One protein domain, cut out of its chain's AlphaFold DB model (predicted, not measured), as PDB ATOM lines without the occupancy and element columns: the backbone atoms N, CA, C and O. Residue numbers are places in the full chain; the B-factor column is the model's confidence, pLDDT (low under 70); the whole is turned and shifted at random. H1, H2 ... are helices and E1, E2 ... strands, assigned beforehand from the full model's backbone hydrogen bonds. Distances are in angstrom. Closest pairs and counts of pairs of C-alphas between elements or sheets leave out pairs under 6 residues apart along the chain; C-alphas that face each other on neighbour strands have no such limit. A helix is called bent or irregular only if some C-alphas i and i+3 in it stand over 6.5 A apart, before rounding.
ATOM      1  N   ASP A 326     149.825 199.872 165.160       89.56
ATOM      2  CA  ASP A 326     151.218 199.572 165.553       89.56
ATOM      3  C   ASP A 326     152.252 200.374 164.713       89.56
ATOM      4  O   ASP A 326     153.393 200.551 165.138       89.56
ATOM      5  N   GLY A 327     151.892 200.850 163.515       90.31
ATOM      6  CA  GLY A 327     152.797 201.565 162.608       90.31
ATOM      7  C   GLY A 327     152.836 203.087 162.772       90.31
ATOM      8  O   GLY A 327     151.906 203.708 163.285       90.31
ATOM      9  N   ASN A 328     153.907 203.707 162.274       90.75
ATOM     10  CA  ASN A 328     154.173 205.141 162.372       90.75
ATOM     11  C   ASN A 328     154.528 205.742 160.999       90.75
ATOM     12  O   ASN A 328     154.571 205.042 159.990       90.75
ATOM     13  N   LEU A 329     154.766 207.055 160.954       92.62
ATOM     14  CA  LEU A 329     155.092 207.750 159.707       92.62
ATOM     15  C   LEU A 329     156.330 207.167 159.011       92.62
ATOM     16  O   LEU A 329     156.303 206.945 157.804       92.62
ATOM     17  N   GLU A 330     157.393 206.857 159.749       92.88
ATOM     18  CA  GLU A 330     158.619 206.323 159.148       92.88
ATOM     19  C   GLU A 330     158.416 204.929 158.554       92.88
ATOM     20  O   GLU A 330     158.924 204.634 157.472       92.88
ATOM     21  N   SER A 331     157.615 204.076 159.193       92.94
ATOM     22  CA  SER A 331     157.324 202.762 158.627       92.94
ATOM     23  C   SER A 331     156.427 202.819 157.394       92.94
ATOM     24  O   SER A 331     156.601 201.996 156.496       92.94
ATOM     25  N   THR A 332     155.555 203.824 157.261       94.81
ATOM     26  CA  THR A 332     154.775 204.021 156.021       94.81
ATOM     27  C   THR A 332     155.674 204.267 154.804       94.81
ATOM     28  O   THR A 332     155.433 203.713 153.730       94.81
ATOM     29  N   LYS A 333     156.797 204.977 154.982       94.19
ATOM     30  CA  LYS A 333     157.788 205.238 153.922       94.19
ATOM     31  C   LYS A 333     158.545 203.981 153.479       94.19
ATOM     32  O   LYS A 333     159.068 203.938 152.371       94.19
ATOM     33  N   MET A 334     158.594 202.956 154.329       95.12
ATOM     34  CA  MET A 334     159.362 201.723 154.121       95.12
ATOM     35  C   MET A 334     158.483 200.487 153.882       95.12
ATOM     36  O   MET A 334     158.992 199.370 153.913       95.12
ATOM     37  N   VAL A 335     157.176 200.643 153.644       96.31
ATOM     38  CA  VAL A 335     156.229 199.512 153.549       96.31
ATOM     39  C   VAL A 335     156.543 198.518 152.418       96.31
ATOM     40  O   VAL A 335     156.179 197.348 152.504       96.31
ATOM     41  N   TYR A 336     157.267 198.942 151.381       96.31
ATOM     42  CA  TYR A 336     157.714 198.067 150.290       96.31
ATOM     43  C   TYR A 336     159.069 197.406 150.545       96.31
ATOM     44  O   TYR A 336     159.497 196.571 149.752       96.31
ATOM     45  N   ASN A 337     159.765 197.774 151.624       92.94
ATOM     46  CA  ASN A 337     161.060 197.203 151.949       92.94
ATOM     47  C   ASN A 337     160.873 195.909 152.769       92.94
ATOM     48  O   ASN A 337     160.448 195.976 153.930       92.94
ATOM     49  N   PRO A 338     161.217 194.728 152.220       83.88
ATOM     50  CA  PRO A 338     161.146 193.474 152.967       83.88
ATOM     51  C   PRO A 338     162.182 193.405 154.101       83.88
ATOM     52  O   PRO A 338     161.984 192.664 155.058       83.88
ATOM     53  N   ASN A 339     163.252 194.207 154.026       87.44
ATOM     54  CA  ASN A 339     164.319 194.301 155.021       87.44
ATOM     55  C   ASN A 339     164.411 195.743 155.562       87.44
ATOM     56  O   ASN A 339     165.357 196.470 155.239       87.44
ATOM     57  N   PRO A 340     163.409 196.204 156.334       90.19
ATOM     58  CA  PRO A 340     163.392 197.560 156.868       90.19
ATOM     59  C   PRO A 340     164.480 197.745 157.930       90.19
ATOM     60  O   PRO A 340     165.068 196.780 158.424       90.19
ATOM     61  N   ILE A 341     164.704 198.995 158.336       88.94
ATOM     62  CA  ILE A 341     165.614 199.314 159.441       88.94
ATOM     63  C   ILE A 341     165.201 198.490 160.682       88.94
ATOM     64  O   ILE A 341     164.014 198.506 161.045       88.94
ATOM     65  N   PRO A 342     166.132 197.771 161.341       84.00
ATOM     66  CA  PRO A 342     165.824 196.986 162.532       84.00
ATOM     67  C   PRO A 342     165.098 197.813 163.597       84.00
ATOM     68  O   PRO A 342     165.457 198.955 163.864       84.00
ATOM     69  N   GLY A 343     164.058 197.238 164.204       79.44
ATOM     70  CA  GLY A 343     163.232 197.926 165.205       79.44
ATOM     71  C   GLY A 343     162.089 198.777 164.636       79.44
ATOM     72  O   GLY A 343     161.268 199.262 165.409       79.44
ATOM     73  N   SER A 344     161.967 198.904 163.311       87.31
ATOM     74  CA  SER A 344     160.824 199.587 162.688       87.31
ATOM     75  C   SER A 344     159.493 198.927 163.073       87.31
ATOM     76  O   SER A 344     159.324 197.707 162.951       87.31
ATOM     77  N   SER A 345     158.535 199.744 163.514       91.31
ATOM     78  CA  SER A 345     157.191 199.298 163.888       91.31
ATOM     79  C   SER A 345     156.224 199.495 162.731       91.31
ATOM     80  O   SER A 345     156.092 200.607 162.236       91.31
ATOM     81  N   PHE A 346     155.540 198.439 162.302       94.81
ATOM     82  CA  PHE A 346     154.585 198.472 161.191       94.81
ATOM     83  C   PHE A 346     153.189 198.115 161.682       94.81
ATOM     84  O   PHE A 346     153.035 197.258 162.556       94.81
ATOM     85  N   SER A 347     152.180 198.709 161.044       95.25
ATOM     86  CA  SER A 347     150.808 198.214 161.121       95.25
ATOM     87  C   SER A 347     150.780 196.756 160.668       95.25
ATOM     88  O   SER A 347     151.550 196.356 159.788       95.25
ATOM     89  N   LYS A 348     149.930 195.940 161.290       96.19
ATOM     90  CA  LYS A 348     149.876 194.506 161.000       96.19
ATOM     91  C   LYS A 348     148.595 194.132 160.282       96.19
ATOM     92  O   LYS A 348     147.505 194.502 160.708       96.19
ATOM     93  N   TYR A 349     148.757 193.326 159.243       97.06
ATOM     94  CA  TYR A 349     147.675 192.653 158.549       97.06
ATOM     95  C   TYR A 349     147.371 191.336 159.269       97.06
ATOM     96  O   TYR A 349     148.286 190.563 159.568       97.06
ATOM     97  N   PHE A 350     146.101 191.066 159.559       97.44
ATOM     98  CA  PHE A 350     145.692 189.749 160.038       97.44
ATOM     99  C   PHE A 350     145.415 188.845 158.844       97.44
ATOM    100  O   PHE A 350     144.537 189.152 158.058       97.44
ATOM    101  N   VAL A 351     146.136 187.734 158.708       95.75
ATOM    102  CA  VAL A 351     145.949 186.806 157.578       95.75
ATOM    103  C   VAL A 351     144.601 186.082 157.649       95.75
ATOM    104  O   VAL A 351     143.985 185.819 156.617       95.75
ATOM    105  N   GLY A 352     144.127 185.788 158.863       93.31
ATOM    106  CA  GLY A 352     142.928 184.983 159.071       93.31
ATOM    107  C   GLY A 352     143.139 183.497 158.784       93.31
ATOM    108  O   GLY A 352     144.241 183.058 158.459       93.31
ATOM    109  N   GLY A 353     142.079 182.705 158.946       94.50
ATOM    110  CA  GLY A 353     142.119 181.260 158.700       94.50
ATOM    111  C   GLY A 353     141.162 180.784 157.612       94.50
ATOM    112  O   GLY A 353     141.346 179.684 157.099       94.50
ATOM    113  N   ILE A 354     140.142 181.576 157.264       96.75
ATOM    114  CA  ILE A 354     139.029 181.126 156.422       96.75
ATOM    115  C   ILE A 354     138.679 182.216 155.403       96.75
ATOM    116  O   ILE A 354     138.456 183.377 155.755       96.75
ATOM    117  N   ASN A 355     138.632 181.849 154.126       97.31
ATOM    118  CA  ASN A 355     138.142 182.722 153.066       97.31
ATOM    119  C   ASN A 355     136.632 182.940 153.194       97.31
ATOM    120  O   ASN A 355     135.906 182.165 153.818       97.31
ATOM    121  N   TYR A 356     136.126 184.024 152.616       96.12
ATOM    122  CA  TYR A 356     134.719 184.379 152.761       96.12
ATOM    123  C   TYR A 356     133.784 183.368 152.069       96.12
ATOM    124  O   TYR A 356     132.675 183.134 152.552       96.12
ATOM    125  N   ASP A 357     134.290 182.669 151.047       96.44
ATOM    126  CA  ASP A 357     133.652 181.522 150.386       96.44
ATOM    127  C   ASP A 357     133.615 180.229 151.234       96.44
ATOM    128  O   ASP A 357     132.986 179.253 150.839       96.44
ATOM    129  N   GLY A 358     134.247 180.220 152.414       96.62
ATOM    130  CA  GLY A 358     134.293 179.079 153.332       96.62
ATOM    131  C   GLY A 358     135.506 178.163 153.163       96.62
ATOM    132  O   GLY A 358     135.658 177.226 153.937       96.62
ATOM    133  N   THR A 359     136.398 178.419 152.207       96.31
ATOM    134  CA  THR A 359     137.618 177.613 152.040       96.31
ATOM    135  C   THR A 359     138.680 177.953 153.090       96.31
ATOM    136  O   THR A 359     138.776 179.086 153.572       96.31
ATOM    137  N   LEU A 360     139.500 176.968 153.470       96.06
ATOM    138  CA  LEU A 360     140.629 177.184 154.378       96.06
ATOM    139  C   LEU A 360     141.729 177.988 153.670       96.06
ATOM    140  O   LEU A 360     142.070 177.709 152.519       96.06
ATOM    141  N   ARG A 361     142.318 178.960 154.368       94.12
ATOM    142  CA  ARG A 361     143.470 179.705 153.845       94.12
ATOM    143  C   ARG A 361     144.732 178.846 153.834       94.12
ATOM    144  O   ARG A 361     144.991 178.098 154.775       94.12
ATOM    145  N   SER A 362     145.540 178.994 152.786       91.38
ATOM    146  CA  SER A 362     146.843 178.328 152.672       91.38
ATOM    147  C   SER A 362     147.918 178.974 153.544       91.38
ATOM    148  O   SER A 362     148.891 178.318 153.912       91.38
ATOM    149  N   GLU A 363     147.779 180.263 153.858       93.62
ATOM    150  CA  GLU A 363     148.736 180.972 154.701       93.62
ATOM    151  C   GLU A 363     148.504 180.705 156.202       93.62
ATOM    152  O   GLU A 363     147.367 180.506 156.636       93.62
ATOM    153  N   PRO A 364     149.559 180.756 157.039       91.06
ATOM    154  CA  PRO A 364     149.410 180.627 158.486       91.06
ATOM    155  C   PRO A 364     148.560 181.747 159.101       91.06
ATOM    156  O   PRO A 364     148.858 182.935 158.945       91.06
ATOM    157  N   CYS A 365     147.558 181.364 159.896       93.25
ATOM    158  CA  CYS A 365     146.724 182.303 160.645       93.25
ATOM    159  C   CYS A 365     147.562 183.073 161.676       93.25
ATOM    160  O   CYS A 365     147.986 182.525 162.697       93.25
ATOM    161  N   SER A 366     147.835 184.347 161.397       94.06
ATOM    162  CA  SER A 366     148.659 185.202 162.252       94.06
ATOM    163  C   SER A 366     148.507 186.683 161.901       94.06
ATOM    164  O   SER A 366     148.022 187.042 160.827       94.06
ATOM    165  N   TYR A 367     148.925 187.554 162.824       95.19
ATOM    166  CA  TYR A 367     149.180 188.961 162.519       95.19
ATOM    167  C   TYR A 367     150.607 189.103 161.991       95.19
ATOM    168  O   TYR A 367     151.559 188.772 162.698       95.19
ATOM    169  N   VAL A 368     150.741 189.642 160.785       95.44
ATOM    170  CA  VAL A 368     152.012 189.819 160.071       95.44
ATOM    171  C   VAL A 368     152.238 191.308 159.836       95.44
ATOM    172  O   VAL A 368     151.282 192.044 159.584       95.44
ATOM    173  N   LYS A 369     153.479 191.792 159.948       96.19
ATOM    174  CA  LYS A 369     153.778 193.201 159.643       96.19
ATOM    175  C   LYS A 369     153.468 193.477 158.178       96.19
ATOM    176  O   LYS A 369     153.821 192.673 157.324       96.19
ATOM    177  N   LEU A 370     152.842 194.614 157.876       96.88
ATOM    178  CA  LEU A 370     152.362 194.895 156.522       96.88
ATOM    179  C   LEU A 370     153.475 194.810 155.461       96.88
ATOM    180  O   LEU A 370     153.227 194.311 154.369       96.88
ATOM    181  N   ASN A 371     154.708 195.214 155.786       96.38
ATOM    182  CA  ASN A 371     155.839 195.137 154.856       96.38
ATOM    183  C   ASN A 371     156.265 193.696 154.508       96.38
ATOM    184  O   ASN A 371     156.816 193.461 153.435       96.38
ATOM    185  N   GLU A 372     155.989 192.732 155.389       95.75
ATOM    186  CA  GLU A 372     156.296 191.308 155.204       95.75
ATOM    187  C   GLU A 372     155.199 190.579 154.400       95.75
ATOM    188  O   GLU A 372     155.422 189.479 153.892       95.75
ATOM    189  N   VAL A 373     154.014 191.183 154.249       95.88
ATOM    190  CA  VAL A 373     152.923 190.619 153.443       95.88
ATOM    191  C   VAL A 373     153.244 190.811 151.966       95.88
ATOM    192  O   VAL A 373     153.515 191.924 151.523       95.88
ATOM    193  N   LYS A 374     153.207 189.739 151.173       95.75
ATOM    194  CA  LYS A 374     153.462 189.825 149.728       95.75
ATOM    195  C   LYS A 374     152.321 190.551 149.017       95.75
ATOM    196  O   LYS A 374     151.158 190.241 149.250       95.75
ATOM    197  N   ASP A 375     152.663 191.426 148.078       97.06
ATOM    198  CA  ASP A 375     151.700 192.188 147.266       97.06
ATOM    199  C   ASP A 375     150.734 191.283 146.484       97.06
ATOM    200  O   ASP A 375     149.582 191.644 146.256       97.06
ATOM    201  N   SER A 376     151.205 190.090 146.111       96.25
ATOM    202  CA  SER A 376     150.456 189.065 145.384       96.25
ATOM    203  C   SER A 376     149.646 188.122 146.280       96.25
ATOM    204  O   SER A 376     149.075 187.161 145.769       96.25
ATOM    205  N   MET A 377     149.652 188.302 147.608       96.56
ATOM    206  CA  MET A 377     148.895 187.426 148.504       96.56
ATOM    207  C   MET A 377     147.390 187.590 148.230       96.56
ATOM    208  O   MET A 377     146.896 188.722 148.228       96.56
ATOM    209  N   PRO A 378     146.644 186.490 148.024       95.94
ATOM    210  CA  PRO A 378     145.215 186.567 147.770       95.94
ATOM    211  C   PRO A 378     144.472 187.075 149.008       95.94
ATOM    212  O   PRO A 378     144.657 186.587 150.129       95.94
ATOM    213  N   LEU A 379     143.591 188.050 148.803       97.38
ATOM    214  CA  LEU A 379     142.697 188.543 149.845       97.38
ATOM    215  C   LEU A 379     141.529 187.568 150.069       97.38
ATOM    216  O   LEU A 379     141.207 186.763 149.203       97.38
ATOM    217  N   CYS A 380     140.884 187.617 151.238       96.56
ATOM    218  CA  CYS A 380     139.896 186.597 151.621       96.56
ATOM    219  C   CYS A 380     138.503 186.769 150.990       96.56
ATOM    220  O   CYS A 380     137.643 185.920 151.202       96.56
ATOM    221  N   GLY A 381     138.257 187.870 150.273       97.38
ATOM    222  CA  GLY A 381     136.967 188.158 149.634       97.38
ATOM    223  C   GLY A 381     135.887 188.751 150.549       97.38
ATOM    224  O   GLY A 381     134.744 188.871 150.123       97.38
ATOM    225  N   CYS A 382     136.204 189.138 151.792       97.75
ATOM    226  CA  CYS A 382     135.261 189.902 152.618       97.75
ATOM    227  C   CYS A 382     135.056 191.330 152.062       97.75
ATOM    228  O   CYS A 382     135.894 191.792 151.285       97.75
ATOM    229  N   PRO A 383     134.016 192.076 152.486       96.75
ATOM    230  CA  PRO A 383     133.744 193.425 151.977       96.75
ATOM    231  C   PRO A 383     134.960 194.370 151.991       96.75
ATOM    232  O   PRO A 383     135.250 195.018 150.988       96.75
ATOM    233  N   ALA A 384     135.742 194.377 153.077       97.12
ATOM    234  CA  ALA A 384     136.966 195.179 153.163       97.12
ATOM    235  C   ALA A 384     138.035 194.724 152.151       97.12
ATOM    236  O   ALA A 384     138.692 195.542 151.519       97.12
ATOM    237  N   CYS A 385     138.184 193.416 151.931       98.00
ATOM    238  CA  CYS A 385     139.094 192.881 150.919       98.00
ATOM    239  C   CYS A 385     138.658 193.205 149.486       98.00
ATOM    240  O   CYS A 385     139.514 193.480 148.649       98.00
ATOM    241  N   LEU A 386     137.352 193.172 149.204       97.56
ATOM    242  CA  LEU A 386     136.810 193.552 147.899       97.56
ATOM    243  C   LEU A 386     137.101 195.024 147.607       97.56
ATOM    244  O   LEU A 386     137.584 195.346 146.527       97.56
ATOM    245  N   SER A 387     136.895 195.891 148.600       97.50
ATOM    246  CA  SER A 387     137.195 197.319 148.486       97.50
ATOM    247  C   SER A 387     138.695 197.606 148.386       97.50
ATOM    248  O   SER A 387     139.111 198.514 147.674       97.50
ATOM    249  N   ALA A 388     139.528 196.811 149.060       97.88
ATOM    250  CA  ALA A 388     140.979 196.905 148.938       97.88
ATOM    251  C   ALA A 388     141.482 196.474 147.550       97.88
ATOM    252  O   ALA A 388     142.470 197.022 147.065       97.88
ATOM    253  N   GLY A 389     140.857 195.474 146.924       98.00
ATOM    254  CA  GLY A 389     141.233 194.918 145.618       98.00
ATOM    255  C   GLY A 389     142.526 194.086 145.619       98.00
ATOM    256  O   GLY A 389     142.571 193.017 145.018       98.00
ATOM    257  N   SER A 390     143.581 194.529 146.309       98.38
ATOM    258  CA  SER A 390     144.851 193.799 146.443       98.38
ATOM    259  C   SER A 390     145.646 194.237 147.676       98.38
ATOM    260  O   SER A 390     145.458 195.339 148.191       98.38
ATOM    261  N   VAL A 391     146.598 193.407 148.121       98.31
ATOM    262  CA  VAL A 391     147.558 193.814 149.164       98.31
ATOM    263  C   VAL A 391     148.416 194.986 148.697       98.31
ATOM    264  O   VAL A 391     148.708 195.876 149.494       98.31
ATOM    265  N   LYS A 392     148.786 195.022 147.410       98.38
ATOM    266  CA  LYS A 392     149.529 196.151 146.849       98.38
ATOM    267  C   LYS A 392     148.796 197.473 147.095       98.38
ATOM    268  O   LYS A 392     149.395 198.395 147.630       98.38
ATOM    269  N   ASN A 393     147.500 197.538 146.794       98.56
ATOM    270  CA  ASN A 393     146.709 198.751 147.007       98.56
ATOM    271  C   ASN A 393     146.614 199.139 148.496       98.56
ATOM    272  O   ASN A 393     146.706 200.314 148.828       98.56
ATOM    273  N   ILE A 394     146.519 198.164 149.414       98.50
ATOM    274  CA  ILE A 394     146.595 198.437 150.864       98.50
ATOM    275  C   ILE A 394     147.916 199.138 151.208       98.50
ATOM    276  O   ILE A 394     147.908 200.122 151.951       98.50
ATOM    277  N   LYS A 395     149.045 198.661 150.669       98.56
ATOM    278  CA  LYS A 395     150.361 199.285 150.881       98.56
ATOM    279  C   LYS A 395     150.478 200.654 150.224       98.56
ATOM    280  O   LYS A 395     151.028 201.552 150.851       98.56
ATOM    281  N   ASP A 396     149.942 200.813 149.016       98.44
ATOM    282  CA  ASP A 396     149.908 202.084 148.291       98.44
ATOM    283  C   ASP A 396     149.173 203.145 149.115       98.44
ATOM    284  O   ASP A 396     149.759 204.171 149.441       98.44
ATOM    285  N   LEU A 397     147.958 202.848 149.581       98.25
ATOM    286  CA  LEU A 397     147.196 203.720 150.478       98.25
ATOM    287  C   LEU A 397     147.927 203.975 151.808       98.25
ATOM    288  O   LEU A 397     147.956 205.095 152.306       98.25
ATOM    289  N   TYR A 398     148.560 202.948 152.382       97.56
ATOM    290  CA  TYR A 398     149.313 203.077 153.632       97.56
ATOM    291  C   TYR A 398     150.505 204.034 153.508       97.56
ATOM    292  O   TYR A 398     150.779 204.799 154.434       97.56
ATOM    293  N   HIS A 399     151.207 203.986 152.373       97.44
ATOM    294  CA  HIS A 399     152.373 204.811 152.071       97.44
ATOM    295  C   HIS A 399     152.033 206.304 151.947       97.44
ATOM    296  O   HIS A 399     152.894 207.145 152.197       97.44
ATOM    297  N   MET A 400     150.775 206.636 151.637       96.75
ATOM    298  CA  MET A 400     150.314 208.007 151.399       96.75
ATOM    299  C   MET A 400     150.238 208.883 152.651       96.75
ATOM    300  O   MET A 400     149.874 210.044 152.530       96.75
ATOM    301  N   LYS A 401     150.604 208.398 153.847       94.81
ATOM    302  CA  LYS A 401     150.418 209.132 155.113       94.81
ATOM    303  C   LYS A 401     150.902 210.592 155.094       94.81
ATOM    304  O   LYS A 401     150.317 211.436 155.761       94.81
ATOM    305  N   ALA A 402     151.990 210.891 154.381       94.06
ATOM    306  CA  ALA A 402     152.540 212.246 154.311       94.06
ATOM    307  C   ALA A 402     151.802 213.168 153.318       94.06
ATOM    308  O   ALA A 402     151.964 214.382 153.393       94.06
ATOM    309  N   GLN A 403     151.051 212.601 152.374       95.62
ATOM    310  CA  GLN A 403     150.372 213.299 151.281       95.62
ATOM    311  C   GLN A 403     148.849 213.335 151.469       95.62
ATOM    312  O   GLN A 403     148.216 214.330 151.137       95.62
ATOM    313  N   ASP A 404     148.282 212.249 151.988       95.31
ATOM    314  CA  ASP A 404     146.862 212.034 152.237       95.31
ATOM    315  C   ASP A 404     146.720 211.114 153.462       95.31
ATOM    316  O   ASP A 404     146.891 209.890 153.387       95.31
ATOM    317  N   ASP A 405     146.456 211.715 154.624       93.25
ATOM    318  CA  ASP A 405     146.314 210.958 155.869       93.25
ATOM    319  C   ASP A 405     145.040 210.100 155.861       93.25
ATOM    320  O   ASP A 405     145.054 208.988 156.390       93.25
ATOM    321  N   GLU A 406     143.969 210.542 155.188       95.69
ATOM    322  CA  GLU A 406     142.729 209.766 155.064       95.69
ATOM    323  C   GLU A 406     142.918 208.519 154.197       95.69
ATOM    324  O   GLU A 406     142.345 207.474 154.509       95.69
ATOM    325  N   ALA A 407     143.784 208.555 153.179       97.25
ATOM    326  CA  ALA A 407     144.197 207.343 152.464       97.25
ATOM    327  C   ALA A 407     144.895 206.339 153.401       97.25
ATOM    328  O   ALA A 407     144.602 205.136 153.373       97.25
ATOM    329  N   CYS A 408     145.784 206.818 154.281       96.19
ATOM    330  CA  CYS A 408     146.457 205.965 155.262       96.19
ATOM    331  C   CYS A 408     145.468 205.403 156.295       96.19
ATOM    332  O   CYS A 408     145.511 204.204 156.597       96.19
ATOM    333  N   TYR A 409     144.551 206.232 156.804       95.38
ATOM    334  CA  TYR A 409     143.476 205.792 157.689       95.38
ATOM    335  C   TYR A 409     142.608 204.742 157.007       95.38
ATOM    336  O   TYR A 409     142.403 203.670 157.571       95.38
ATOM    337  N   TYR A 410     142.187 204.972 155.768       97.19
ATOM    338  CA  TYR A 410     141.406 204.007 155.005       97.19
ATOM    339  C   TYR A 410     142.132 202.666 154.841       97.19
ATOM    340  O   TYR A 410     141.542 201.623 155.109       97.19
ATOM    341  N   SER A 411     143.437 202.662 154.540       97.50
ATOM    342  CA  SER A 411     144.254 201.434 154.540       97.50
ATOM    343  C   SER A 411     144.186 200.679 155.874       97.50
ATOM    344  O   SER A 411     143.959 199.464 155.912       97.50
ATOM    345  N   ARG A 412     144.327 201.395 156.996       96.31
ATOM    346  CA  ARG A 412     144.219 200.810 158.341       96.31
ATOM    347  C   ARG A 412     142.827 200.247 158.608       96.31
ATOM    348  O   ARG A 412     142.730 199.153 159.160       96.31
ATOM    349  N   GLN A 413     141.774 200.930 158.168       96.19
ATOM    350  CA  GLN A 413     140.395 200.457 158.305       96.19
ATOM    351  C   GLN A 413     140.135 199.214 157.457       96.19
ATOM    352  O   GLN A 413     139.579 198.245 157.965       96.19
ATOM    353  N   LEU A 414     140.632 199.155 156.219       97.62
ATOM    354  CA  LEU A 414     140.539 197.952 155.387       97.62
ATOM    355  C   LEU A 414     141.184 196.738 156.078       97.62
ATOM    356  O   LEU A 414     140.598 195.655 156.103       97.62
ATOM    357  N   MET A 415     142.353 196.915 156.705       97.75
ATOM    358  CA  MET A 415     143.015 195.853 157.475       97.75
ATOM    359  C   MET A 415     142.259 195.484 158.762       97.75
ATOM    360  O   MET A 415     142.091 194.300 159.067       97.75
ATOM    361  N   GLY A 416     141.801 196.481 159.522       96.25
ATOM    362  CA  GLY A 416     141.132 196.288 160.809       96.25
ATOM    363  C   GLY A 416     139.761 195.633 160.651       96.25
ATOM    364  O   GLY A 416     139.458 194.645 161.322       96.25
ATOM    365  N   LEU A 417     138.961 196.113 159.699       96.62
ATOM    366  CA  LEU A 417     137.634 195.584 159.386       96.62
ATOM    367  C   LEU A 417     137.730 194.208 158.713       96.62
ATOM    368  O   LEU A 417     136.903 193.337 158.988       96.62
ATOM    369  N   HIS A 418     138.778 193.945 157.920       97.62
ATOM    370  CA  HIS A 418     139.103 192.583 157.488       97.62
ATOM    371  C   HIS A 418     139.333 191.656 158.690       97.62
ATOM    372  O   HIS A 418     138.757 190.565 158.746       97.62
ATOM    373  N   ALA A 419     140.126 192.089 159.673       97.50
ATOM    374  CA  ALA A 419     140.375 191.294 160.866       97.50
ATOM    375  C   ALA A 419     139.077 191.027 161.650       97.50
ATOM    376  O   ALA A 419     138.820 189.874 161.996       97.50
ATOM    377  N   VAL A 420     138.211 192.028 161.847       97.19
ATOM    378  CA  VAL A 420     136.873 191.846 162.452       97.19
ATOM    379  C   VAL A 420     136.046 190.821 161.669       97.19
ATOM    380  O   VAL A 420     135.496 189.884 162.252       97.19
ATOM    381  N   ARG A 421     136.023 190.923 160.333       97.50
ATOM    382  CA  ARG A 421     135.318 189.973 159.458       97.50
ATOM    383  C   ARG A 421     135.842 188.547 159.575       97.50
ATOM    384  O   ARG A 421     135.040 187.622 159.510       97.50
ATOM    385  N   GLN A 422     137.142 188.347 159.778       97.69
ATOM    386  CA  GLN A 422     137.701 187.017 160.027       97.69
ATOM    387  C   GLN A 422     137.222 186.431 161.361       97.69
ATOM    388  O   GLN A 422     136.837 185.265 161.398       97.69
TER     389      GLN A 422
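AT A GLANCE: This is residues 326 to 422 of the 458 residues of an uncharacterized protein of Tyzzerella sp. An114 (UniProt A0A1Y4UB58). A short two-strand hairpin, E1 and E2, lies under a larger helical hairpin, H3 and H4, with the last part of H4 packed on E1. The short helix H1 packs on H3 near the turn between H3 and H4, and H2 packs on H4; long loops make up much of the rest. The printed part has 97 residues, under half of them in named elements, in the order H1, E1, E2, H2, H3, H4; the class is mostly helix and the sheet E1 - E2 is antiparallel. It is compact, with a radius of gyration of the C-alphas of 12.7 A and spans of 37 by 27 by 20 A.

HOW THE PARTS SIT: E1, residues 348 to 350, and E2, residues 367 to 369, form an antiparallel hairpin at 146 degrees; N 349 and O 368 are 2.9 A apart, within hydrogen-bond range. The closest C-alphas of E1 and H4, residues 405 to 422, are those of Phe 350 and Ala 419, 5.6 A apart. H4 and E2 are apart. H3, residues 391 to 402, touches residues 407 to 415 of H4, closest at the C-alphas of Tyr 398 and Cys 408, 4.4 A; this helical hairpin runs opposite ways at a tilt of 38 degrees, only just steep. H2, residues 383 to 388, touches residues 411 to 418 of H4, closest at C-alphas 384 and 414, 5.0 A. H1, residues 329 to 333, touches residues 398 to 402 of H3, closest at C-alphas 332 and 399, 4.7 A. Every O i to N i+4 pair is within hydrogen-bond range in H1, H2 and H4; in H3, 6 of 8 are.

IN THESE COORDINATES: From first to last C-alpha, E1 measures 6.4 A, E2 6.9 A, H1 6.9 A, H2 8.6 A, H3 19.8 A and H4 25.8 A. C-alpha 329, where H1 begins, is at (155.092, 207.750, 159.707), and C-alpha 422, where H4 ends, at (137.701, 187.017, 160.027). H3 is irregular: C-alphas 399 and 402 are 7.8 A apart.

THE WHOLE: The two C-alphas farthest apart are those of Thr 359 and Gln 403, 37.9 A. The printed part has no cut. The links H1 to E1, E1 to E2 and E2 to H2 are long, and those from H2 to H3 and from H3 to H4 are tight. The mean pLDDT of the printed part is 95.2, and no printed residue is under 70.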